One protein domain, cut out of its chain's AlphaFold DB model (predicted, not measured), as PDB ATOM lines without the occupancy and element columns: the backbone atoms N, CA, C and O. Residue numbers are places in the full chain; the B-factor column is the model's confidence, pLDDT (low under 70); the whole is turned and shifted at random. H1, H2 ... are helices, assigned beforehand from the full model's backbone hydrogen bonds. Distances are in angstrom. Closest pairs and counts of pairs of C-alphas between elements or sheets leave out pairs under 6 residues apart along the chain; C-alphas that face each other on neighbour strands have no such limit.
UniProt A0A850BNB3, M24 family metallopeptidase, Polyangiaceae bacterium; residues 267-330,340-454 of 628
ATOM      1  N   ALA A 267      21.293  26.016  77.470       83.31
ATOM      2  CA  ALA A 267      20.979  27.153  76.641       83.31
ATOM      3  C   ALA A 267      20.402  26.709  75.284       83.31
ATOM      4  O   ALA A 267      20.867  25.720  74.713       83.31
ATOM      5  N   PRO A 268      19.452  27.464  74.704       84.94
ATOM      6  CA  PRO A 268      18.795  27.076  73.456       84.94
ATOM      7  C   PRO A 268      19.742  26.858  72.269       84.94
ATOM      8  O   PRO A 268      19.463  26.050  71.391       84.94
ATOM      9  N   ASP A 269      20.848  27.595  72.201       86.69
ATOM     10  CA  ASP A 269      21.866  27.420  71.164       86.69
ATOM     11  C   ASP A 269      22.698  26.150  71.353       86.69
ATOM     12  O   ASP A 269      23.025  25.509  70.359       86.69
ATOM     13  N   VAL A 270      22.958  25.744  72.599       86.81
ATOM     14  CA  VAL A 270      23.584  24.452  72.916       86.81
ATOM     15  C   VAL A 270      22.652  23.309  72.518       86.81
ATOM     16  O   VAL A 270      23.079  22.401  71.812       86.81
ATOM     17  N   VAL A 271      21.365  23.391  72.876       86.69
ATOM     18  CA  VAL A 271      20.350  22.393  72.484       86.69
ATOM     19  C   VAL A 271      20.302  22.239  70.965       86.69
ATOM     20  O   VAL A 271      20.414  21.129  70.457       86.69
ATOM     21  N   ARG A 272      20.215  23.349  70.220       86.75
ATOM     22  CA  ARG A 272      20.207  23.311  68.748       86.75
ATOM     23  C   ARG A 272      21.502  22.770  68.149       86.75
ATOM     24  O   ARG A 272      21.448  22.131  67.107       86.75
ATOM     25  N   ALA A 273      22.649  23.063  68.758       89.62
ATOM     26  CA  ALA A 273      23.933  22.562  68.279       89.62
ATOM     27  C   ALA A 273      24.038  21.041  68.442       89.62
ATOM     28  O   ALA A 273      24.509  20.371  67.528       89.62
ATOM     29  N   LEU A 274      23.556  20.509  69.570       89.94
ATOM     30  CA  LEU A 274      23.554  19.074  69.861       89.94
ATOM     31  C   LEU A 274      22.464  18.309  69.094       89.94
ATOM     32  O   LEU A 274      22.683  17.171  68.705       89.94
ATOM     33  N   ALA A 275      21.314  18.933  68.832       87.12
ATOM     34  CA  ALA A 275      20.245  18.370  68.001       87.12
ATOM     35  C   ALA A 275      20.497  18.532  66.484       87.12
ATOM     36  O   ALA A 275      19.621  18.242  65.671       87.12
ATOM     37  N   GLY A 276      21.652  19.082  66.099       81.88
ATOM     38  CA  GLY A 276      22.016  19.349  64.712       81.88
ATOM     39  C   GLY A 276      22.417  18.094  63.920       81.88
ATOM     40  O   GLY A 276      22.280  16.974  64.403       81.88
ATOM     41  N   PRO A 277      22.936  18.270  62.690       78.75
ATOM     42  CA  PRO A 277      23.370  17.156  61.846       78.75
ATOM     43  C   PRO A 277      24.422  16.281  62.543       78.75
ATOM     44  O   PRO A 277      25.429  16.807  63.029       78.75
ATOM     45  N   ALA A 278      24.195  14.964  62.586       70.88
ATOM     46  CA  ALA A 278      25.015  14.021  63.354       70.88
ATOM     47  C   ALA A 278      26.486  14.002  62.923       70.88
ATOM     48  O   ALA A 278      27.367  13.817  63.757       70.88
ATOM     49  N   GLU A 279      26.782  14.275  61.652       75.00
ATOM     50  CA  GLU A 279      28.151  14.366  61.137       75.00
ATOM     51  C   GLU A 279      28.948  15.550  61.713       75.00
ATOM     52  O   GLU A 279      30.165  15.621  61.546       75.00
ATOM     53  N   LYS A 280      28.273  16.495  62.381       83.19
ATOM     54  CA  LYS A 280      28.896  17.647  63.051       83.19
ATOM     55  C   LYS A 280      29.085  17.444  64.552       83.19
ATOM     56  O   LYS A 280      29.700  18.315  65.179       83.19
ATOM     57  N   LEU A 281      28.557  16.352  65.109       88.94
ATOM     58  CA  LEU A 281      28.797  15.961  66.492       88.94
ATOM     59  C   LEU A 281      30.176  15.308  66.599       88.94
ATOM     60  O   LEU A 281      30.506  14.363  65.876       88.94
ATOM     61  N   ASP A 282      30.980  15.831  67.518       89.69
ATOM     62  CA  ASP A 282      32.139  15.120  68.034       89.69
ATOM     63  C   ASP A 282      31.687  13.979  68.966       89.69
ATOM     64  O   ASP A 282      30.517  13.871  69.342       89.69
ATOM     65  N   GLU A 283      32.617  13.095  69.324       87.25
ATOM     66  CA  GLU A 283      32.346  11.926  70.174       87.25
ATOM     67  C   GLU A 283      31.731  12.320  71.525       87.25
ATOM     68  O   GLU A 283      30.700  11.785  71.931       87.25
ATOM     69  N   GLU A 284      32.313  13.322  72.183       87.00
ATOM     70  CA  GLU A 284      31.828  13.846  73.460       87.00
ATOM     71  C   GLU A 284      30.466  14.555  73.323       87.00
ATOM     72  O   GLU A 284      29.595  14.416  74.184       87.00
ATOM     73  N   GLY A 285      30.230  15.273  72.219       89.12
ATOM     74  CA  GLY A 285      28.939  15.888  71.920       89.12
ATOM     75  C   GLY A 285      27.825  14.862  71.725       89.12
ATOM     76  O   GLY A 285      26.719  15.088  72.212       89.12
ATOM     77  N   ALA A 286      28.112  13.721  71.090       90.31
ATOM     78  CA  ALA A 286      27.154  12.624  70.955       90.31
ATOM     79  C   ALA A 286      26.783  12.021  72.322       90.31
ATOM     80  O   ALA A 286      25.601  11.838  72.609       90.31
ATOM     81  N   PHE A 287      27.764  11.800  73.206       88.31
ATOM     82  CA  PHE A 287      27.497  11.379  74.586       88.31
ATOM     83  C   PHE A 287      26.585  12.374  75.311       88.31
ATOM     84  O   PHE A 287      25.534  12.002  75.839       88.31
ATOM     85  N   PHE A 288      26.941  13.661  75.297       86.00
ATOM     86  CA  PHE A 288      26.143  14.662  75.993       86.00
ATOM     87  C   PHE A 288      24.753  14.836  75.399       86.00
ATOM     88  O   PHE A 288      23.818  15.030  76.172       86.00
ATOM     89  N   ALA A 289      24.591  14.731  74.079       88.12
ATOM     90  CA  ALA A 289      23.283  14.766  73.438       88.12
ATOM     91  C   ALA A 289      22.340  13.720  74.059       88.12
ATOM     92  O   ALA A 289      21.232  14.069  74.470       88.12
ATOM     93  N   ALA A 290      22.809  12.481  74.244       86.75
ATOM     94  CA  ALA A 290      22.035  11.427  74.899       86.75
ATOM     95  C   ALA A 290      21.747  11.674  76.381       86.75
ATOM     96  O   ALA A 290      20.684  11.278  76.857       86.75
ATOM     97  N   VAL A 291      22.637  12.343  77.109       81.75
ATOM     98  CA  VAL A 291      22.442  12.608  78.543       81.75
ATOM     99  C   VAL A 291      21.497  13.786  78.787       81.75
ATOM    100  O   VAL A 291      20.691  13.738  79.712       81.75
ATOM    101  N   VAL A 292      21.594  14.856  77.989       79.75
ATOM    102  CA  VAL A 292      21.001  16.157  78.346       79.75
ATOM    103  C   VAL A 292      19.848  16.598  77.447       79.75
ATOM    104  O   VAL A 292      19.038  17.411  77.885       79.75
ATOM    105  N   LEU A 293      19.742  16.107  76.204       83.06
ATOM    106  CA  LEU A 293      18.654  16.541  75.324       83.06
ATOM    107  C   LEU A 293      17.297  16.011  75.813       83.06
ATOM    108  O   LEU A 293      17.232  14.889  76.330       83.06
ATOM    109  N   PRO A 294      16.206  16.778  75.637       79.25
ATOM    110  CA  PRO A 294      14.853  16.262  75.819       79.25
ATOM    111  C   PRO A 294      14.553  15.133  74.822       79.25
ATOM    112  O   PRO A 294      15.201  15.037  73.775       79.25
ATOM    113  N   ARG A 295      13.555  14.284  75.119       82.62
ATOM    114  CA  ARG A 295      13.220  13.119  74.278       82.62
ATOM    115  C   ARG A 295      13.019  13.476  72.797       82.62
ATOM    116  O   ARG A 295      13.516  12.757  71.938       82.62
ATOM    117  N   ALA A 296      12.324  14.571  72.482       81.62
ATOM    118  CA  ALA A 296      11.989  14.930  71.100       81.62
ATOM    119  C   ALA A 296      13.232  15.210  70.232       81.62
ATOM    120  O   ALA A 296      13.354  14.672  69.130       81.62
ATOM    121  N   GLU A 297      14.162  16.024  70.729       84.69
ATOM    122  CA  GLU A 297      15.432  16.329  70.068       84.69
ATOM    123  C   GLU A 297      16.374  15.121  70.069       84.69
ATOM    124  O   GLU A 297      17.056  14.866  69.074       84.69
ATOM    125  N   LEU A 298      16.383  14.342  71.155       86.56
ATOM    126  CA  LEU A 298      17.205  13.142  71.266       86.56
ATOM    127  C   LEU A 298      16.821  12.085  70.224       86.56
ATOM    128  O   LEU A 298      17.707  11.494  69.622       86.56
ATOM    129  N   LEU A 299      15.531  11.869  69.955       86.25
ATOM    130  CA  LEU A 299      15.105  10.910  68.929       86.25
ATOM    131  C   LEU A 299      15.560  11.309  67.524       86.25
ATOM    132  O   LEU A 299      15.950  10.448  66.741       86.25
ATOM    133  N   GLN A 300      15.561  12.607  67.211       85.44
ATOM    134  CA  GLN A 300      16.110  13.091  65.941       85.44
ATOM    135  C   GLN A 300      17.617  12.831  65.869       85.44
ATOM    136  O   GLN A 300      18.103  12.311  64.866       85.44
ATOM    137  N   CYS A 301      18.347  13.130  66.947       87.00
ATOM    138  CA  CYS A 301      19.774  12.841  67.043       87.00
ATOM    139  C   CYS A 301      20.064  11.336  66.918       87.00
ATOM    140  O   CYS A 301      21.014  10.951  66.242       87.00
ATOM    141  N   LEU A 302      19.244  10.484  67.541       87.19
ATOM    142  CA  LEU A 302      19.380   9.033  67.500       87.19
ATOM    143  C   LEU A 302      19.262   8.498  66.073       87.19
ATOM    144  O   LEU A 302      20.147   7.770  65.639       87.19
ATOM    145  N   GLU A 303      18.220   8.882  65.334       86.00
ATOM    146  CA  GLU A 303      18.044   8.458  63.937       86.00
ATOM    147  C   GLU A 303      19.234   8.915  63.070       86.00
ATOM    148  O   GLU A 303      19.846   8.099  62.384       86.00
ATOM    149  N   LEU A 304      19.651  10.184  63.188       84.81
ATOM    150  CA  LEU A 304      20.775  10.723  62.410       84.81
ATOM    151  C   LEU A 304      22.110  10.024  62.716       84.81
ATOM    152  O   LEU A 304      22.916   9.801  61.815       84.81
ATOM    153  N   VAL A 305      22.371   9.691  63.981       82.75
ATOM    154  CA  VAL A 305      23.605   9.005  64.389       82.75
ATOM    155  C   VAL A 305      23.575   7.525  63.993       82.75
ATOM    156  O   VAL A 305      24.608   6.977  63.608       82.75
ATOM    157  N   LEU A 306      22.411   6.868  64.044       80.94
ATOM    158  CA  LEU A 306      22.260   5.481  63.595       80.94
ATOM    159  C   LEU A 306      22.460   5.336  62.078       80.94
ATOM    160  O   LEU A 306      23.043   4.337  61.651       80.94
ATOM    161  N   ASP A 307      22.081   6.343  61.284       83.56
ATOM    162  CA  ASP A 307      22.333   6.396  59.835       83.56
ATOM    163  C   ASP A 307      23.833   6.440  59.481       83.56
ATOM    164  O   ASP A 307      24.237   5.943  58.427       83.56
ATOM    165  N   LEU A 308      24.691   6.960  60.371       82.38
ATOM    166  CA  LEU A 308      26.157   6.895  60.221       82.38
ATOM    167  C   LEU A 308      26.718   5.475  60.430       82.38
ATOM    168  O   LEU A 308      27.894   5.219  60.159       82.38
ATOM    169  N   GLY A 309      25.887   4.552  60.915       83.88
ATOM    170  CA  GLY A 309      26.240   3.183  61.261       83.88
ATOM    171  C   GLY A 309      26.482   3.004  62.760       83.88
ATOM    172  O   GLY A 309      27.192   3.780  63.403       83.88
ATOM    173  N   MET A 310      25.943   1.910  63.310       80.06
ATOM    174  CA  MET A 310      25.965   1.597  64.748       80.06
ATOM    175  C   MET A 310      27.368   1.493  65.365       80.06
ATOM    176  O   MET A 310      27.522   1.672  66.570       80.06
ATOM    177  N   HIS A 311      28.388   1.207  64.555       82.81
ATOM    178  CA  HIS A 311      29.769   1.072  65.019       82.81
ATOM    179  C   HIS A 311      30.588   2.366  64.920       82.81
ATOM    180  O   HIS A 311      31.758   2.355  65.314       82.81
ATOM    181  N   SER A 312      30.008   3.456  64.405       87.44
ATOM    182  CA  SER A 312      30.676   4.760  64.370       87.44
ATOM    183  C   SER A 312      31.009   5.247  65.793       87.44
ATOM    184  O   SER A 312      30.281   4.923  66.740       87.44
ATOM    185  N   PRO A 313      32.093   6.025  65.983       87.88
ATOM    186  CA  PRO A 313      32.432   6.588  67.291       87.88
ATOM    187  C   PRO A 313      31.290   7.406  67.908       87.88
ATOM    188  O   PRO A 313      31.010   7.272  69.099       87.88
ATOM    189  N   GLN A 314      30.569   8.189  67.099       88.62
ATOM    190  CA  GLN A 314      29.401   8.959  67.531       88.62
ATOM    191  C   GLN A 314      28.279   8.047  68.038       88.62
ATOM    192  O   GLN A 314      27.736   8.300  69.111       88.62
ATOM    193  N   ALA A 315      27.963   6.961  67.321       87.50
ATOM    194  CA  ALA A 315      26.938   6.008  67.746       87.50
ATOM    195  C   ALA A 315      27.295   5.329  69.069       87.50
ATOM    196  O   ALA A 315      26.452   5.247  69.958       87.50
ATOM    197  N   LYS A 316      28.549   4.909  69.246       87.50
ATOM    198  CA  LYS A 316      29.011   4.300  70.502       87.50
ATOM    199  C   LYS A 316      28.926   5.267  71.684       87.50
ATOM    200  O   LYS A 316      28.442   4.887  72.746       87.50
ATOM    201  N   ASN A 317      29.339   6.520  71.500       88.50
ATOM    202  CA  ASN A 317      29.268   7.524  72.563       88.50
ATOM    203  C   ASN A 317      27.821   7.943  72.875       88.50
ATOM    204  O   ASN A 317      27.478   8.103  74.044       88.50
ATOM    205  N   LEU A 318      26.945   8.036  71.867       89.19
ATOM    206  CA  LEU A 318      25.507   8.235  72.072       89.19
ATOM    207  C   LEU A 318      24.898   7.076  72.884       89.19
ATOM    208  O   LEU A 318      24.142   7.312  73.822       89.19
ATOM    209  N   ALA A 319      25.266   5.830  72.568       87.75
ATOM    210  CA  ALA A 319      24.819   4.645  73.300       87.75
ATOM    211  C   ALA A 319      25.296   4.644  74.759       87.75
ATOM    212  O   ALA A 319      24.514   4.346  75.660       87.75
ATOM    213  N   ALA A 320      26.550   5.035  75.004       86.81
ATOM    214  CA  ALA A 320      27.075   5.213  76.358       86.81
ATOM    215  C   ALA A 320      26.299   6.293  77.130       86.81
ATOM    216  O   ALA A 320      25.980   6.114  78.302       86.81
ATOM    217  N   GLY A 321      25.947   7.398  76.466       85.44
ATOM    218  CA  GLY A 321      25.139   8.460  77.064       85.44
ATOM    219  C   GLY A 321      23.712   8.018  77.385       85.44
ATOM    220  O   GLY A 321      23.180   8.423  78.412       85.44
ATOM    221  N   LEU A 322      23.109   7.155  76.559       85.06
ATOM    222  CA  LEU A 322      21.804   6.547  76.843       85.06
ATOM    223  C   LEU A 322      21.879   5.608  78.052       85.06
ATOM    224  O   LEU A 322      20.983   5.638  78.888       85.06
ATOM    225  N   ALA A 323      22.952   4.817  78.155       80.50
ATOM    226  CA  ALA A 323      23.192   3.903  79.273       80.50
ATOM    227  C   ALA A 323      23.366   4.629  80.615       80.50
ATOM    228  O   ALA A 323      22.997   4.102  81.655       80.50
ATOM    229  N   LEU A 324      23.946   5.834  80.588       78.69
ATOM    230  CA  LEU A 324      24.211   6.654  81.774       78.69
ATOM    231  C   LEU A 324      23.249   7.838  81.902       78.69
ATOM    232  O   LEU A 324      23.541   8.803  82.615       78.69
ATOM    233  N   ARG A 325      22.123   7.819  81.182       79.06
ATOM    234  CA  ARG A 325      21.156   8.912  81.236       79.06
ATOM    235  C   ARG A 325      20.466   8.892  82.607       79.06
ATOM    236  O   ARG A 325      19.810   7.901  82.925       79.06
ATOM    237  N   PRO A 326      20.545   9.973  83.402       67.38
ATOM    238  CA  PRO A 326      19.883  10.008  84.696       67.38
ATOM    239  C   PRO A 326      18.352   9.992  84.526       67.38
ATOM    240  O   PRO A 326      17.838  10.522  83.531       67.38
ATOM    241  N   PRO A 327      17.598   9.443  85.496       57.66
ATOM    242  CA  PRO A 327      16.149   9.606  85.538       57.66
ATOM    243  C   PRO A 327      15.777  11.096  85.636       57.66
ATOM    244  O   PRO A 327      16.534  11.903  86.185       57.66
ATOM    245  N   VAL A 328      14.618  11.469  85.081       52.75
ATOM    246  CA  VAL A 328      14.138  12.861  85.043       52.75
ATOM    247  C   VAL A 328      14.144  13.453  86.467       52.75
ATOM    248  O   VAL A 328      13.586  12.831  87.374       52.75
ATOM    249  N   PRO A 329      14.766  14.627  86.703       41.22
ATOM    250  CA  PRO A 329      14.863  15.202  88.041       41.22
ATOM    251  C   PRO A 329      13.484  15.482  88.667       41.22
ATOM    252  O   PRO A 329      12.572  15.938  87.970       41.22
ATOM    253  N   PRO A 330      13.321  15.319  89.992       33.66
ATOM    254  CA  PRO A 330      12.119  15.770  90.684       33.66
ATOM    255  C   PRO A 330      11.921  17.287  90.501       33.66
ATOM    256  O   PRO A 330      12.825  18.069  90.790       33.66
ATOM    257  N   GLY A 340       7.192   7.878  82.707       56.78
ATOM    258  CA  GLY A 340       6.645   7.804  81.351       56.78
ATOM    259  C   GLY A 340       7.661   8.204  80.281       56.78
ATOM    260  O   GLY A 340       7.857   7.472  79.315       56.78
ATOM    261  N   GLU A 341       8.386   9.313  80.472       64.50
ATOM    262  CA  GLU A 341       9.325   9.811  79.453       64.50
ATOM    263  C   GLU A 341      10.525   8.872  79.244       64.50
ATOM    264  O   GLU A 341      10.947   8.651  78.106       64.50
ATOM    265  N   HIS A 342      11.076   8.297  80.321       69.44
ATOM    266  CA  HIS A 342      12.200   7.364  80.212       69.44
ATOM    267  C   HIS A 342      11.770   6.041  79.560       69.44
ATOM    268  O   HIS A 342      12.450   5.555  78.653       69.44
ATOM    269  N   ALA A 343      10.621   5.487  79.960       68.81
ATOM    270  CA  ALA A 343      10.067   4.284  79.340       68.81
ATOM    271  C   ALA A 343       9.749   4.499  77.849       68.81
ATOM    272  O   ALA A 343      10.090   3.653  77.017       68.81
ATOM    273  N   ASP A 344       9.174   5.651  77.497       77.06
ATOM    274  CA  ASP A 344       8.898   6.036  76.112       77.06
ATOM    275  C   ASP A 344      10.184   6.186  75.290       77.06
ATOM    276  O   ASP A 344      10.249   5.736  74.146       77.06
ATOM    277  N   LEU A 345      11.231   6.783  75.868       78.25
ATOM    278  CA  LEU A 345      12.534   6.906  75.217       78.25
ATOM    279  C   LEU A 345      13.143   5.528  74.927       78.25
ATOM    280  O   LEU A 345      13.602   5.289  73.809       78.25
ATOM    281  N   VAL A 346      13.127   4.614  75.904       77.56
ATOM    282  CA  VAL A 346      13.611   3.236  75.725       77.56
ATOM    283  C   VAL A 346      12.807   2.527  74.635       77.56
ATOM    284  O   VAL A 346      13.384   1.877  73.761       77.56
ATOM    285  N   TYR A 347      11.480   2.674  74.648       78.81
ATOM    286  CA  TYR A 347      10.607   2.095  73.633       78.81
ATOM    287  C   TYR A 347      10.951   2.591  72.223       78.81
ATOM    288  O   TYR A 347      11.096   1.786  71.294       78.81
ATOM    289  N   ASP A 348      11.128   3.899  72.054       82.88
ATOM    290  CA  ASP A 348      11.487   4.475  70.762       82.88
ATOM    291  C   ASP A 348      12.891   4.070  70.320       82.88
ATOM    292  O   ASP A 348      13.077   3.719  69.156       82.88
ATOM    293  N   ALA A 349      13.862   4.017  71.235       82.50
ATOM    294  CA  ALA A 349      15.209   3.554  70.920       82.50
ATOM    295  C   ALA A 349      15.209   2.098  70.425       82.50
ATOM    296  O   ALA A 349      15.818   1.785  69.399       82.50
ATOM    297  N   VAL A 350      14.451   1.211  71.086       79.06
ATOM    298  CA  VAL A 350      14.229  -0.176  70.635       79.06
ATOM    299  C   VAL A 350      13.615  -0.204  69.234       79.06
ATOM    300  O   VAL A 350      14.012  -1.016  68.391       79.06
ATOM    301  N   LYS A 351      12.650   0.676  68.961       82.06
ATOM    302  CA  LYS A 351      11.976   0.766  67.663       82.06
ATOM    303  C   LYS A 351      12.924   1.239  66.561       82.06
ATOM    304  O   LYS A 351      12.911   0.638  65.486       82.06
ATOM    305  N   SER A 352      13.752   2.250  66.817       82.06
ATOM    306  CA  SER A 352      14.763   2.737  65.871       82.06
ATOM    307  C   SER A 352      15.800   1.650  65.570       82.06
ATOM    308  O   SER A 352      16.002   1.299  64.409       82.06
ATOM    309  N   LEU A 353      16.350   0.986  66.592       75.94
ATOM    310  CA  LEU A 353      17.320  -0.113  66.425       75.94
ATOM    311  C   LEU A 353      16.744  -1.369  65.756       75.94
ATOM    312  O   LEU A 353      17.473  -2.179  65.179       75.94
ATOM    313  N   SER A 354      15.429  -1.560  65.816       73.50
ATOM    314  CA  SER A 354      14.764  -2.642  65.085       73.50
ATOM    315  C   SER A 354      14.725  -2.379  63.573       73.50
ATOM    316  O   SER A 354      14.596  -3.325  62.795       73.50
ATOM    317  N   ARG A 355      14.845  -1.114  63.142       74.12
ATOM    318  CA  ARG A 355      14.782  -0.689  61.732       74.12
ATOM    319  C   ARG A 355      16.138  -0.664  61.028       74.12
ATOM    320  O   ARG A 355      16.150  -0.727  59.805       74.12
ATOM    321  N   THR A 356      17.256  -0.620  61.756       67.62
ATOM    322  CA  THR A 356      18.636  -0.512  61.224       67.62
ATOM    323  C   THR A 356      19.158  -1.810  60.576       67.62
ATOM    324  O   THR A 356      20.325  -2.167  60.684       67.62
ATOM    325  N   THR A 357      18.281  -2.567  59.916       52.78
ATOM    326  CA  THR A 357      18.469  -3.946  59.445       52.78
ATOM    327  C   THR A 357      19.809  -4.222  58.753       52.78
ATOM    328  O   THR A 357      20.034  -3.773  57.630       52.78
ATOM    329  N   THR A 358      20.610  -5.123  59.325       49.97
ATOM    330  CA  THR A 358      21.298  -6.148  58.529       49.97
ATOM    331  C   THR A 358      20.486  -7.441  58.602       49.97
ATOM    332  O   THR A 358      19.909  -7.770  59.642       49.97
ATOM    333  N   ALA A 359      20.401  -8.169  57.486       38.41
ATOM    334  CA  ALA A 359      19.653  -9.427  57.374       38.41
ATOM    335  C   ALA A 359      20.197 -10.557  58.282       38.41
ATOM    336  O   ALA A 359      19.513 -11.556  58.479       38.41
ATOM    337  N   ASP A 360      21.384 -10.368  58.872       39.56
ATOM    338  CA  ASP A 360      22.087 -11.348  59.710       39.56
ATOM    339  C   ASP A 360      21.823 -11.214  61.221       39.56
ATOM    340  O   ASP A 360      22.194 -12.098  61.995       39.56
ATOM    341  N   SER A 361      21.187 -10.135  61.693       48.88
ATOM    342  CA  SER A 361      21.040  -9.930  63.140       48.88
ATOM    343  C   SER A 361      19.894 -10.760  63.734       48.88
ATOM    344  O   SER A 361      18.747 -10.309  63.769       48.88
ATOM    345  N   ARG A 362      20.250 -11.895  64.345       49.47
ATOM    346  CA  ARG A 362      19.389 -12.764  65.180       49.47
ATOM    347  C   ARG A 362      18.875 -12.111  66.480       49.47
ATOM    348  O   ARG A 362      18.034 -12.689  67.157       49.47
ATOM    349  N   LEU A 363      19.370 -10.921  66.833       51.22
ATOM    350  CA  LEU A 363      19.009 -10.191  68.055       51.22
ATOM    351  C   LEU A 363      17.727  -9.355  67.901       51.22
ATOM    352  O   LEU A 363      17.551  -8.656  66.897       51.22
ATOM    353  N   THR A 364      16.877  -9.377  68.935       59.06
ATOM    354  CA  THR A 364      15.687  -8.514  69.084       59.06
ATOM    355  C   THR A 364      16.084  -7.047  69.280       59.06
ATOM    356  O   THR A 364      17.213  -6.760  69.676       59.06
ATOM    357  N   GLY A 365      15.168  -6.094  69.069       61.97
ATOM    358  CA  GLY A 365      15.459  -4.665  69.280       61.97
ATOM    359  C   GLY A 365      15.952  -4.333  70.697       61.97
ATOM    360  O   GLY A 365      16.767  -3.435  70.869       61.97
ATOM    361  N   LYS A 366      15.522  -5.106  71.702       62.22
ATOM    362  CA  LYS A 366      15.985  -4.985  73.095       62.22
ATOM    363  C   LYS A 366      17.373  -5.542  73.302       62.22
ATOM    364  O   LYS A 366      18.223  -4.849  73.842       62.22
ATOM    365  N   ALA A 367      17.612  -6.757  72.816       61.06
ATOM    366  CA  ALA A 367      18.938  -7.350  72.874       61.06
ATOM    367  C   ALA A 367      19.958  -6.482  72.117       61.06
ATOM    368  O   ALA A 367      21.083  -6.327  72.577       61.06
ATOM    369  N   ARG A 368      19.546  -5.845  71.011       71.69
ATOM    370  CA  ARG A 368      20.349  -4.847  70.294       71.69
ATOM    371  C   ARG A 368      20.583  -3.588  71.112       71.69
ATOM    372  O   ARG A 368      21.716  -3.133  71.135       71.69
ATOM    373  N   LEU A 369      19.557  -3.035  71.762       76.12
ATOM    374  CA  LEU A 369      19.727  -1.858  72.615       76.12
ATOM    375  C   LEU A 369      20.716  -2.155  73.741       76.12
ATOM    376  O   LEU A 369      21.698  -1.437  73.852       76.12
ATOM    377  N   CYS A 370      20.520  -3.247  74.486       69.50
ATOM    378  CA  CYS A 370      21.420  -3.651  75.567       69.50
ATOM    379  C   CYS A 370      22.844  -3.947  75.074       69.50
ATOM    380  O   CYS A 370      23.813  -3.583  75.733       69.50
ATOM    381  N   ALA A 371      22.995  -4.608  73.921       70.56
ATOM    382  CA  ALA A 371      24.312  -4.860  73.338       70.56
ATOM    383  C   ALA A 371      24.988  -3.557  72.893       70.56
ATOM    384  O   ALA A 371      26.159  -3.350  73.183       70.56
ATOM    385  N   TRP A 372      24.250  -2.663  72.237       81.56
ATOM    386  CA  TRP A 372      24.770  -1.398  71.726       81.56
ATOM    387  C   TRP A 372      25.158  -0.436  72.850       81.56
ATOM    388  O   TRP A 372      26.223   0.170  72.787       81.56
ATOM    389  N   THR A 373      24.348  -0.333  73.907       82.94
ATOM    390  CA  THR A 373      24.685   0.459  75.096       82.94
ATOM    391  C   THR A 373      25.875  -0.129  75.849       82.94
ATOM    392  O   THR A 373      26.738   0.635  76.275       82.94
ATOM    393  N   ALA A 374      25.991  -1.460  75.943       78.56
ATOM    394  CA  ALA A 374      27.154  -2.110  76.551       78.56
ATOM    395  C   ALA A 374      28.439  -1.918  75.729       78.56
ATOM    396  O   ALA A 374      29.488  -1.580  76.271       78.56
ATOM    397  N   GLU A 375      28.366  -2.074  74.405       82.50
ATOM    398  CA  GLU A 375      29.477  -1.768  73.498       82.50
ATOM    399  C   GLU A 375      29.874  -0.293  73.574       82.50
ATOM    400  O   GLU A 375      31.062   0.025  73.567       82.50
ATOM    401  N   GLY A 376      28.889   0.604  73.659       85.88
ATOM    402  CA  GLY A 376      29.099   2.032  73.836       85.88
ATOM    403  C   GLY A 376      29.841   2.338  75.129       85.88
ATOM    404  O   GLY A 376      30.875   2.999  75.092       85.88
ATOM    405  N   LEU A 377      29.358   1.817  76.257       83.50
ATOM    406  CA  LEU A 377      29.971   2.022  77.567       83.50
ATOM    407  C   LEU A 377      31.382   1.416  77.643       83.50
ATOM    408  O   LEU A 377      32.300   2.058  78.148       83.50
ATOM    409  N   ALA A 378      31.593   0.229  77.067       82.38
ATOM    410  CA  ALA A 378      32.918  -0.377  76.957       82.38
ATOM    411  C   ALA A 378      33.863   0.445  76.063       82.38
ATOM    412  O   ALA A 378      35.047   0.589  76.369       82.38
ATOM    413  N   ALA A 379      33.364   1.011  74.964       81.88
ATOM    414  CA  ALA A 379      34.161   1.816  74.042       81.88
ATOM    415  C   ALA A 379      34.350   3.270  74.496       81.88
ATOM    416  O   ALA A 379      35.188   3.966  73.923       81.88
ATOM    417  N   ALA A 380      33.593   3.734  75.491       70.88
ATOM    418  CA  ALA A 380      33.650   5.108  75.953       70.88
ATOM    419  C   ALA A 380      35.042   5.422  76.523       70.88
ATOM    420  O   ALA A 380      35.435   4.919  77.579       70.88
ATOM    421  N   GLN A 381      35.787   6.252  75.791       64.44
ATOM    422  CA  GLN A 381      37.079   6.810  76.212       64.44
ATOM    423  C   GLN A 381      36.922   8.175  76.891       64.44
ATOM    424  O   GLN A 381      37.819   8.628  77.589       64.44
ATOM    425  N   VAL A 382      35.776   8.826  76.676       61.03
ATOM    426  CA  VAL A 382      35.463  10.174  77.174       61.03
ATOM    427  C   VAL A 382      34.992  10.149  78.635       61.03
ATOM    428  O   VAL A 382      34.961  11.179  79.304       61.03
ATOM    429  N   ILE A 383      34.608   8.975  79.146       65.56
ATOM    430  CA  ILE A 383      33.995   8.832  80.466       65.56
ATOM    431  C   ILE A 383      35.043   8.336  81.455       65.56
ATOM    432  O   ILE A 383      35.495   7.195  81.374       65.56
ATOM    433  N   GLU A 384      35.382   9.193  82.415       64.88
ATOM    434  CA  GLU A 384      36.208   8.804  83.554       64.88
ATOM    435  C   GLU A 384      35.504   7.687  84.351       64.88
ATOM    436  O   GLU A 384      34.315   7.820  84.666       64.88
ATOM    437  N   PRO A 385      36.204   6.611  84.736       61.78
ATOM    438  CA  PRO A 385      35.631   5.482  85.475       61.78
ATOM    439  C   PRO A 385      34.847   5.893  86.733       61.78
ATOM    440  O   PRO A 385      33.741   5.406  86.979       61.78
ATOM    441  N   GLY A 386      35.349   6.889  87.474       60.62
ATOM    442  CA  GLY A 386      34.666   7.450  88.645       60.62
ATOM    443  C   GLY A 386      33.325   8.131  88.333       60.62
ATOM    444  O   GLY A 386      32.446   8.181  89.192       60.62
ATOM    445  N   ARG A 387      33.118   8.618  87.100       62.59
ATOM    446  CA  ARG A 387      31.834   9.191  86.665       62.59
ATOM    447  C   ARG A 387      30.782   8.108  86.435       62.59
ATOM    448  O   ARG A 387      29.626   8.338  86.772       62.59
ATOM    449  N   ILE A 388      31.173   6.944  85.913       67.12
ATOM    450  CA  ILE A 388      30.269   5.798  85.715       67.12
ATOM    451  C   ILE A 388      29.728   5.338  87.074       67.12
ATOM    452  O   ILE A 388      28.516   5.238  87.249       67.12
ATOM    453  N   ALA A 389      30.611   5.147  88.058       61.91
ATOM    454  CA  ALA A 389      30.223   4.758  89.414       61.91
ATOM    455  C   ALA A 389      29.269   5.773  90.078       61.91
ATOM    456  O   ALA A 389      28.296   5.373  90.714       61.91
ATOM    457  N   TYR A 390      29.506   7.075  89.886       60.66
ATOM    458  CA  TYR A 390      28.637   8.137  90.407       60.66
ATOM    459  C   TYR A 390      27.233   8.134  89.782       60.66
ATOM    460  O   TYR A 390      26.243   8.286  90.496       60.66
ATOM    461  N   GLU A 391      27.119   7.967  88.459       60.84
ATOM    462  CA  GLU A 391      25.798   7.925  87.810       60.84
ATOM    463  C   GLU A 391      25.011   6.665  88.210       60.84
ATOM    464  O   GLU A 391      23.802   6.737  88.426       60.84
ATOM    465  N   LEU A 392      25.698   5.536  88.422       58.94
ATOM    466  CA  LEU A 392      25.092   4.289  88.903       58.94
ATOM    467  C   LEU A 392      24.594   4.357  90.357       58.94
ATOM    468  O   LEU A 392      23.709   3.589  90.726       58.94
ATOM    469  N   GLU A 393      25.128   5.253  91.194       56.66
ATOM    470  CA  GLU A 393      24.685   5.419  92.590       56.66
ATOM    471  C   GLU A 393      23.245   5.948  92.678       56.66
ATOM    472  O   GLU A 393      22.549   5.705  93.663       56.66
ATOM    473  N   LYS A 394      22.770   6.655  91.643       54.97
ATOM    474  CA  LYS A 394      21.507   7.398  91.703       54.97
ATOM    475  C   LYS A 394      20.245   6.573  91.473       54.97
ATOM    476  O   LYS A 394      19.185   7.088  91.817       54.97
ATOM    477  N   ASN A 395      20.341   5.361  90.911       50.28
ATOM    478  CA  ASN A 395      19.306   4.308  90.857       50.28
ATOM    479  C   ASN A 395      19.687   3.275  89.777       50.28
ATOM    480  O   ASN A 395      19.295   3.457  88.627       50.28
ATOM    481  N   PRO A 396      20.415   2.191  90.093       49.03
ATOM    482  CA  PRO A 396      20.704   1.169  89.099       49.03
ATOM    483  C   PRO A 396      19.484   0.256  88.940       49.03
ATOM    484  O   PRO A 396      19.184  -0.560  89.821       49.03
ATOM    485  N   LEU A 397      18.780   0.376  87.815       47.69
ATOM    486  CA  LEU A 397      17.793  -0.608  87.380       47.69
ATOM    487  C   LEU A 397      18.495  -1.944  87.080       47.69
ATOM    488  O   LEU A 397      19.699  -2.000  86.819       47.69
ATOM    489  N   ALA A 398      17.747  -3.050  87.076       41.97
ATOM    490  CA  ALA A 398      18.292  -4.366  86.714       41.97
ATOM    491  C   ALA A 398      18.940  -4.364  85.312       41.97
ATOM    492  O   ALA A 398      19.998  -4.961  85.111       41.97
ATOM    493  N   ALA A 399      18.360  -3.612  84.368       53.31
ATOM    494  CA  ALA A 399      18.917  -3.411  83.032       53.31
ATOM    495  C   ALA A 399      20.302  -2.736  83.059       53.31
ATOM    496  O   ALA A 399      21.188  -3.133  82.300       53.31
ATOM    497  N   ASP A 400      20.524  -1.784  83.969       60.81
ATOM    498  CA  ASP A 400      21.801  -1.073  84.098       60.81
ATOM    499  C   ASP A 400      22.908  -2.019  84.567       60.81
ATOM    500  O   ASP A 400      24.035  -1.963  84.076       60.81
ATOM    501  N   ARG A 401      22.575  -2.963  85.460       61.78
ATOM    502  CA  ARG A 401      23.505  -4.006  85.923       61.78
ATOM    503  C   ARG A 401      23.912  -4.947  84.794       61.78
ATOM    504  O   ARG A 401      25.091  -5.262  84.667       61.78
ATOM    505  N   MET A 402      22.963  -5.357  83.950       60.38
ATOM    506  CA  MET A 402      23.242  -6.216  82.793       60.38
ATOM    507  C   MET A 402      24.130  -5.516  81.761       60.38
ATOM    508  O   MET A 402      25.099  -6.103  81.279       60.38
ATOM    509  N   ILE A 403      23.822  -4.256  81.435       69.00
ATOM    510  CA  ILE A 403      24.626  -3.440  80.515       69.00
ATOM    511  C   ILE A 403      26.047  -3.303  81.058       69.00
ATOM    512  O   ILE A 403      27.013  -3.515  80.327       69.00
ATOM    513  N   LEU A 404      26.182  -2.998  82.346       70.81
ATOM    514  CA  LEU A 404      27.469  -2.794  82.995       70.81
ATOM    515  C   LEU A 404      28.303  -4.081  83.072       70.81
ATOM    516  O   LEU A 404      29.468  -4.068  82.679       70.81
ATOM    517  N   ALA A 405      27.708  -5.204  83.484       66.75
ATOM    518  CA  ALA A 405      28.377  -6.504  83.502       66.75
ATOM    519  C   ALA A 405      28.876  -6.899  82.102       66.75
ATOM    520  O   ALA A 405      30.041  -7.262  81.930       66.75
ATOM    521  N   ARG A 406      28.031  -6.732  81.076       72.19
ATOM    522  CA  ARG A 406      28.410  -6.977  79.678       72.19
ATOM    523  C   ARG A 406      29.513  -6.030  79.204       72.19
ATOM    524  O   ARG A 406      30.414  -6.449  78.484       72.19
ATOM    525  N   SER A 407      29.479  -4.769  79.626       76.81
ATOM    526  CA  SER A 407      30.523  -3.788  79.303       76.81
ATOM    527  C   SER A 407      31.878  -4.205  79.874       76.81
ATOM    528  O   SER A 407      32.882  -4.149  79.166       76.81
ATOM    529  N   CYS A 408      31.905  -4.684  81.120       75.88
ATOM    530  CA  CYS A 408      33.103  -5.225  81.764       75.88
ATOM    531  C   CYS A 408      33.600  -6.512  81.090       75.88
ATOM    532  O   CYS A 408      34.806  -6.697  80.949       75.88
ATOM    533  N   ALA A 409      32.697  -7.369  80.604       71.75
ATOM    534  CA  ALA A 409      33.079  -8.539  79.815       71.75
ATOM    535  C   ALA A 409      33.743  -8.151  78.475       71.75
ATOM    536  O   ALA A 409      34.704  -8.790  78.052       71.75
ATOM    537  N   ILE A 410      33.270  -7.077  77.826       78.69
ATOM    538  CA  ILE A 410      33.862  -6.539  76.587       78.69
ATOM    539  C   ILE A 410      35.207  -5.844  76.866       78.69
ATOM    540  O   ILE A 410      36.160  -6.016  76.103       78.69
ATOM    541  N   ARG A 411      35.296  -5.056  77.947       83.06
ATOM    542  CA  ARG A 411      36.504  -4.335  78.377       83.06
ATOM    543  C   ARG A 411      36.856  -4.705  79.826       83.06
ATOM    544  O   ARG A 411      36.477  -3.964  80.730       83.06
ATOM    545  N   PRO A 412      37.654  -5.762  80.069       80.12
ATOM    546  CA  PRO A 412      38.044  -6.153  81.430       80.12
ATOM    547  C   PRO A 412      38.767  -5.057  82.223       80.12
ATOM    548  O   PRO A 412      38.634  -4.981  83.439       80.12
ATOM    549  N   SER A 413      39.485  -4.149  81.548       80.56
ATOM    550  CA  SER A 413      40.094  -2.999  82.225       80.56
ATOM    551  C   SER A 413      39.055  -2.040  82.822       80.56
ATOM    552  O   SER A 413      39.348  -1.427  83.833       80.56
ATOM    553  N   LEU A 414      37.829  -1.955  82.276       78.19
ATOM    554  CA  LEU A 414      36.746  -1.155  82.868       78.19
ATOM    555  C   LEU A 414      36.391  -1.650  84.270       78.19
ATOM    556  O   LEU A 414      36.175  -0.830  85.152       78.19
ATOM    557  N   ALA A 415      36.335  -2.970  84.473       74.75
ATOM    558  CA  ALA A 415      36.076  -3.542  85.790       74.75
ATOM    559  C   ALA A 415      37.141  -3.058  86.778       74.75
ATOM    560  O   ALA A 415      36.804  -2.467  87.800       74.75
ATOM    561  N   GLN A 416      38.415  -3.196  86.393       76.75
ATOM    562  CA  GLN A 416      39.551  -2.714  87.178       76.75
ATOM    563  C   GLN A 416      39.440  -1.228  87.492       76.75
ATOM    564  O   GLN A 416      39.581  -0.849  88.646       76.75
ATOM    565  N   ASP A 417      39.117  -0.405  86.502       75.75
ATOM    566  CA  ASP A 417      38.992   1.036  86.673       75.75
ATOM    567  C   ASP A 417      37.828   1.445  87.604       75.75
ATOM    568  O   ASP A 417      37.908   2.462  88.290       75.75
ATOM    569  N   LEU A 418      36.731   0.676  87.638       72.44
ATOM    570  CA  LEU A 418      35.552   0.977  88.463       72.44
ATOM    571  C   LEU A 418      35.799   0.766  89.962       72.44
ATOM    572  O   LEU A 418      35.156   1.427  90.779       72.44
ATOM    573  N   TYR A 419      36.702  -0.148  90.328       70.12
ATOM    574  CA  TYR A 419      37.031  -0.444  91.725       70.12
ATOM    575  C   TYR A 419      38.475  -0.111  92.125       70.12
ATOM    576  O   TYR A 419      38.806  -0.186  93.313       70.12
ATOM    577  N   ALA A 420      39.347   0.255  91.180       63.28
ATOM    578  CA  ALA A 420      40.676   0.779  91.468       63.28
ATOM    579  C   ALA A 420      40.544   2.244  91.911       63.28
ATOM    580  O   ALA A 420      40.093   3.090  91.140       63.28
ATOM    581  N   PRO A 421      40.913   2.585  93.152       54.97
ATOM    582  CA  PRO A 421      40.818   3.958  93.607       54.97
ATOM    583  C   PRO A 421      41.954   4.781  92.988       54.97
ATOM    584  O   PRO A 421      43.122   4.502  93.250       54.97
ATOM    585  N   GLU A 422      41.634   5.865  92.284       41.38
ATOM    586  CA  GLU A 422      42.431   7.083  92.458       41.38
ATOM    587  C   GLU A 422      41.845   7.899  93.629       41.38
ATOM    588  O   GLU A 422      40.624   7.923  93.822       41.38
ATOM    589  N   PRO A 423      42.682   8.502  94.495       45.53
ATOM    590  CA  PRO A 423      42.228   9.041  95.774       45.53
ATOM    591  C   PRO A 423      41.696  10.490  95.677       45.53
ATOM    592  O   PRO A 423      42.170  11.253  94.838       45.53
ATOM    593  N   PRO A 424      40.822  10.931  96.613       49.94
ATOM    594  CA  PRO A 424      40.024  10.136  97.537       49.94
ATOM    595  C   PRO A 424      38.686   9.792  96.868       49.94
ATOM    596  O   PRO A 424      37.857  10.668  96.620       49.94
ATOM    597  N   GLY A 425      38.480   8.509  96.574       49.91
ATOM    598  CA  GLY A 425      37.194   8.015  96.093       49.91
ATOM    599  C   GLY A 425      36.065   8.256  97.109       49.91
ATOM    600  O   GLY A 425      36.330   8.495  98.293       49.91
ATOM    601  N   PRO A 426      34.800   8.211  96.662       45.53
ATOM    602  CA  PRO A 426      33.644   8.453  97.517       45.53
ATOM    603  C   PRO A 426      33.588   7.469  98.698       45.53
ATOM    604  O   PRO A 426      34.002   6.315  98.601       45.53
ATOM    605  N   SER A 427      33.052   7.929  99.834       53.50
ATOM    606  CA  SER A 427      32.836   7.105 101.036       53.50
ATOM    607  C   SER A 427      31.810   5.983 100.836       53.50
ATOM    608  O   SER A 427      31.716   5.095 101.681       53.50
ATOM    609  N   SER A 428      31.027   6.058  99.757       54.03
ATOM    610  CA  SER A 428      30.023   5.085  99.335       54.03
ATOM    611  C   SER A 428      30.272   4.623  97.898       54.03
ATOM    612  O   SER A 428      30.738   5.406  97.073       54.03
ATOM    613  N   ILE A 429      29.939   3.366  97.589       58.59
ATOM    614  CA  ILE A 429      29.903   2.842  96.213       58.59
ATOM    615  C   ILE A 429      28.569   2.121  95.922       58.59
ATOM    616  O   ILE A 429      27.947   1.596  96.855       58.59
ATOM    617  N   PRO A 430      28.126   2.044  94.650       58.47
ATOM    618  CA  PRO A 430      26.952   1.261  94.264       58.47
ATOM    619  C   PRO A 430      27.161  -0.249  94.453       58.47
ATOM    620  O   PRO A 430      28.249  -0.769  94.204       58.47
ATOM    621  N   ALA A 431      26.093  -0.980  94.791       59.38
ATOM    622  CA  ALA A 431      26.130  -2.443  94.935       59.38
ATOM    623  C   ALA A 431      26.553  -3.172  93.643       59.38
ATOM    624  O   ALA A 431      27.234  -4.189  93.703       59.38
ATOM    625  N   SER A 432      26.233  -2.617  92.470       60.47
ATOM    626  CA  SER A 432      26.640  -3.174  91.175       60.47
ATOM    627  C   SER A 432      28.160  -3.194  90.975       60.47
ATOM    628  O   SER A 432      28.672  -4.089  90.310       60.47
ATOM    629  N   VAL A 433      28.907  -2.257  91.575       67.69
ATOM    630  CA  VAL A 433      30.382  -2.244  91.519       67.69
ATOM    631  C   VAL A 433      30.962  -3.399  92.336       67.69
ATOM    632  O   VAL A 433      31.906  -4.054  91.893       67.69
ATOM    633  N   LEU A 434      30.361  -3.700  93.493       65.56
ATOM    634  CA  LEU A 434      30.712  -4.877  94.287       65.56
ATOM    635  C   LEU A 434      30.388  -6.173  93.529       65.56
ATOM    636  O   LEU A 434      31.230  -7.061  93.492       65.56
ATOM    637  N   GLU A 435      29.221  -6.271  92.886       62.91
ATOM    638  CA  GLU A 435      28.820  -7.441  92.082       62.91
ATOM    639  C   GLU A 435      29.797  -7.722  90.921       62.91
ATOM    640  O   GLU A 435      30.107  -8.881  90.630       62.91
ATOM    641  N   ILE A 436      30.333  -6.676  90.283       68.56
ATOM    642  CA  ILE A 436      31.358  -6.802  89.234       68.56
ATOM    643  C   ILE A 436      32.676  -7.289  89.819       68.56
ATOM    644  O   ILE A 436      33.233  -8.255  89.307       68.56
ATOM    645  N   ALA A 437      33.162  -6.652  90.889       67.69
ATOM    646  CA  ALA A 437      34.392  -7.073  91.555       67.69
ATOM    647  C   ALA A 437      34.284  -8.518  92.063       67.69
ATOM    648  O   ALA A 437      35.245  -9.273  91.997       67.69
ATOM    649  N   TRP A 438      33.094  -8.924  92.510       62.19
ATOM    650  CA  TRP A 438      32.787 -10.295  92.901       62.19
ATOM    651  C   TRP A 438      32.921 -11.294  91.745       62.19
ATOM    652  O   TRP A 438      33.351 -12.432  91.934       62.19
ATOM    653  N   SER A 439      32.505 -10.874  90.550       62.47
ATOM    654  CA  SER A 439      32.459 -11.710  89.349       62.47
ATOM    655  C   SER A 439      33.770 -11.689  88.553       62.47
ATOM    656  O   SER A 439      33.946 -12.520  87.662       62.47
ATOM    657  N   ASP A 440      34.688 -10.766  88.860       68.81
ATOM    658  CA  ASP A 440      35.991 -10.660  88.207       68.81
ATOM    659  C   ASP A 440      37.015 -11.608  88.868       68.81
ATOM    660  O   ASP A 440      37.439 -11.375  90.004       68.81
ATOM    661  N   PRO A 441      37.488 -12.660  88.171       68.19
ATOM    662  CA  PRO A 441      38.486 -13.580  88.715       68.19
ATOM    663  C   PRO A 441      39.852 -12.925  88.991       68.19
ATOM    664  O   PRO A 441      40.687 -13.531  89.664       68.19
ATOM    665  N   ALA A 442      40.112 -11.724  88.465       75.06
ATOM    666  CA  ALA A 442      41.318 -10.946  88.732       75.06
ATOM    667  C   ALA A 442      41.203 -10.044  89.976       75.06
ATOM    668  O   ALA A 442      42.220  -9.489  90.407       75.06
ATOM    669  N   ALA A 443      40.012  -9.882  90.562       67.62
ATOM    670  CA  ALA A 443      39.813  -9.052  91.745       67.62
ATOM    671  C   ALA A 443      40.372  -9.734  93.013       67.62
ATOM    672  O   ALA A 443      39.990 -10.861  93.338       67.62
ATOM    673  N   PRO A 444      41.268  -9.078  93.778       73.12
ATOM    674  CA  PRO A 444      41.755  -9.632  95.038       73.12
ATOM    675  C   PRO A 444      40.645  -9.719  96.092       73.12
ATOM    676  O   PRO A 444      39.893  -8.769  96.285       73.12
ATOM    677  N   GLU A 445      40.620 -10.797  96.877       60.66
ATOM    678  CA  GLU A 445      39.657 -10.980  97.980       60.66
ATOM    679  C   GLU A 445      39.651  -9.789  98.960       60.66
ATOM    680  O   GLU A 445      38.597  -9.305  99.364       60.66
ATOM    681  N   ALA A 446      40.829  -9.239  99.273       60.72
ATOM    682  CA  ALA A 446      40.961  -8.067 100.141       60.72
ATOM    683  C   ALA A 446      40.280  -6.803  99.582       60.72
ATOM    684  O   ALA A 446      39.773  -5.993 100.354       60.72
ATOM    685  N   LEU A 447      40.267  -6.633  98.257       65.19
ATOM    686  CA  LEU A 447      39.587  -5.522  97.595       65.19
ATOM    687  C   LEU A 447      38.069  -5.700  97.682       65.19
ATOM    688  O   LEU A 447      37.367  -4.756  98.020       65.19
ATOM    689  N   VAL A 448      37.561  -6.905  97.419       58.41
ATOM    690  CA  VAL A 448      36.123  -7.204  97.501       58.41
ATOM    691  C   VAL A 448      35.589  -6.929  98.913       58.41
ATOM    692  O   VAL A 448      34.552  -6.285  99.065       58.41
ATOM    693  N   ILE A 449      36.345  -7.320  99.944       54.56
ATOM    694  CA  ILE A 449      36.028  -7.034 101.354       54.56
ATOM    695  C   ILE A 449      35.989  -5.521 101.629       54.56
ATOM    696  O   ILE A 449      35.089  -5.030 102.313       54.56
ATOM    697  N   ASP A 450      36.954  -4.768 101.103       59.34
ATOM    698  CA  ASP A 450      37.014  -3.311 101.255       59.34
ATOM    699  C   ASP A 450      35.843  -2.602 100.550       59.34
ATOM    700  O   ASP A 450      35.192  -1.746 101.152       59.34
ATOM    701  N   LEU A 451      35.511  -3.006  99.321       58.22
ATOM    702  CA  LEU A 451      34.353  -2.504  98.576       58.22
ATOM    703  C   LEU A 451      33.041  -2.798  99.314       58.22
ATOM    704  O   LEU A 451      32.202  -1.906  99.442       58.22
ATOM    705  N   ALA A 452      32.880  -4.003  99.868       55.75
ATOM    706  CA  ALA A 452      31.714  -4.368 100.673       55.75
ATOM    707  C   ALA A 452      31.547  -3.450 101.897       55.75
ATOM    708  O   ALA A 452      30.432  -3.037 102.219       55.75
ATOM    709  N   GLY A 453      32.654  -3.051 102.532       51.59
ATOM    710  CA  GLY A 453      32.658  -2.078 103.630       51.59
ATOM    711  C   GLY A 453      32.250  -0.653 103.229       51.59
ATOM    712  O   GLY A 453      31.910   0.149 104.104       51.59
ATOM    713  N   ARG A 454      32.265  -0.336 101.929       60.00
ATOM    714  CA  ARG A 454      31.913   0.972 101.350       60.00
ATOM    715  C   ARG A 454      30.522   0.992 100.715       60.00
ATOM    716  O   ARG A 454      30.072   2.046 100.282       60.00
TER     717      ARG A 454
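This is residues 267 to 330 and 340 to 454 of the 628 residues of the protein "M24 family metallopeptidase" of Polyangiaceae bacterium (UniProt A0A850BNB3). Two lobes of helices sit end to end, with H6 crossing between them. In the first, H2 and H4 pack side by side, H3 and H5 lie side by side next to them, and H1 packs on H2; in the second, H7 to H10 make a loose cluster and H11 folds back on H10 at the far end. The loop of residues 357 to 362 sticks out. You read 179 residues with eleven named helices, H1 to H11 in chain order, and no named strand: all helix, compact, radius of gyration of the C-alphas 16.7 A, spans 48 by 42 by 30 A.

Find C-alpha 268 at (18.795, 27.076, 73.456); there H1 begins and runs to residue 274. Next come H2, residues 283 to 292, H3, 295 to 307 and 18.4 A long, and H4, 313 to 323. Past the cut, look for C-alpha 340 at (6.645, 7.804, 81.351), where H5, 340 to 355, starts its 22.9 A. Then read H6, 365 to 379, 20.4 A; H7, 385 to 393; H8, 398 to 410, 18.7 A; H9, 412 to 419; H10, 431 to 439; and H11, 445 to 454, ending at C-alpha 454, (31.913, 0.972, 101.350).

H2, H3 and H4 form an up and down bundle, each running against the one before. H2 and H4 touch at Phe 287 and Leu 318, closest C-alphas 4.5 A apart. The hairpin H2 and H3 only just touches, with 3 pairs of C-alphas within 8 A, the closest Ala 290 and Leu 298 at 6.3 A. H1 touches H2 at Leu 274 and Ala 289, closest C-alphas 5.6 A apart. H5 touches H3 at a shallow tilt of 18 degrees, the same way, closest C-alphas Arg 295 and Leu 345, 6.3 A. H6 touches H4, closest C-alphas Lys 316 and Gly 376, 4.0 A, and H8, Ala 374 and Ser 407, 4.7 A. H7 touches H9, closest C-alphas Pro 385 and Leu 418, 5.4 A. H9 touches H10, Ala 415 and Ile 436, 6.7 A. H10 and H11 are a hairpin, closest C-alphas Leu 434 and Leu 451, 6.1 A. Every O i to N i+4 pair is within hydrogen-bond range in the helices except H3, 8 of 9, and H5, 11 of 12.

The farthest C-alphas, Asp 269 and Glu 445, are 50.1 A apart. Residues 331 to 339 are not printed; C-alphas 330 and 340 are 13.4 A apart. The link from H9 to H10 is long. Mean pLDDT of the printed part is 71.4, with 79 residues under 70, among them 381 to 403.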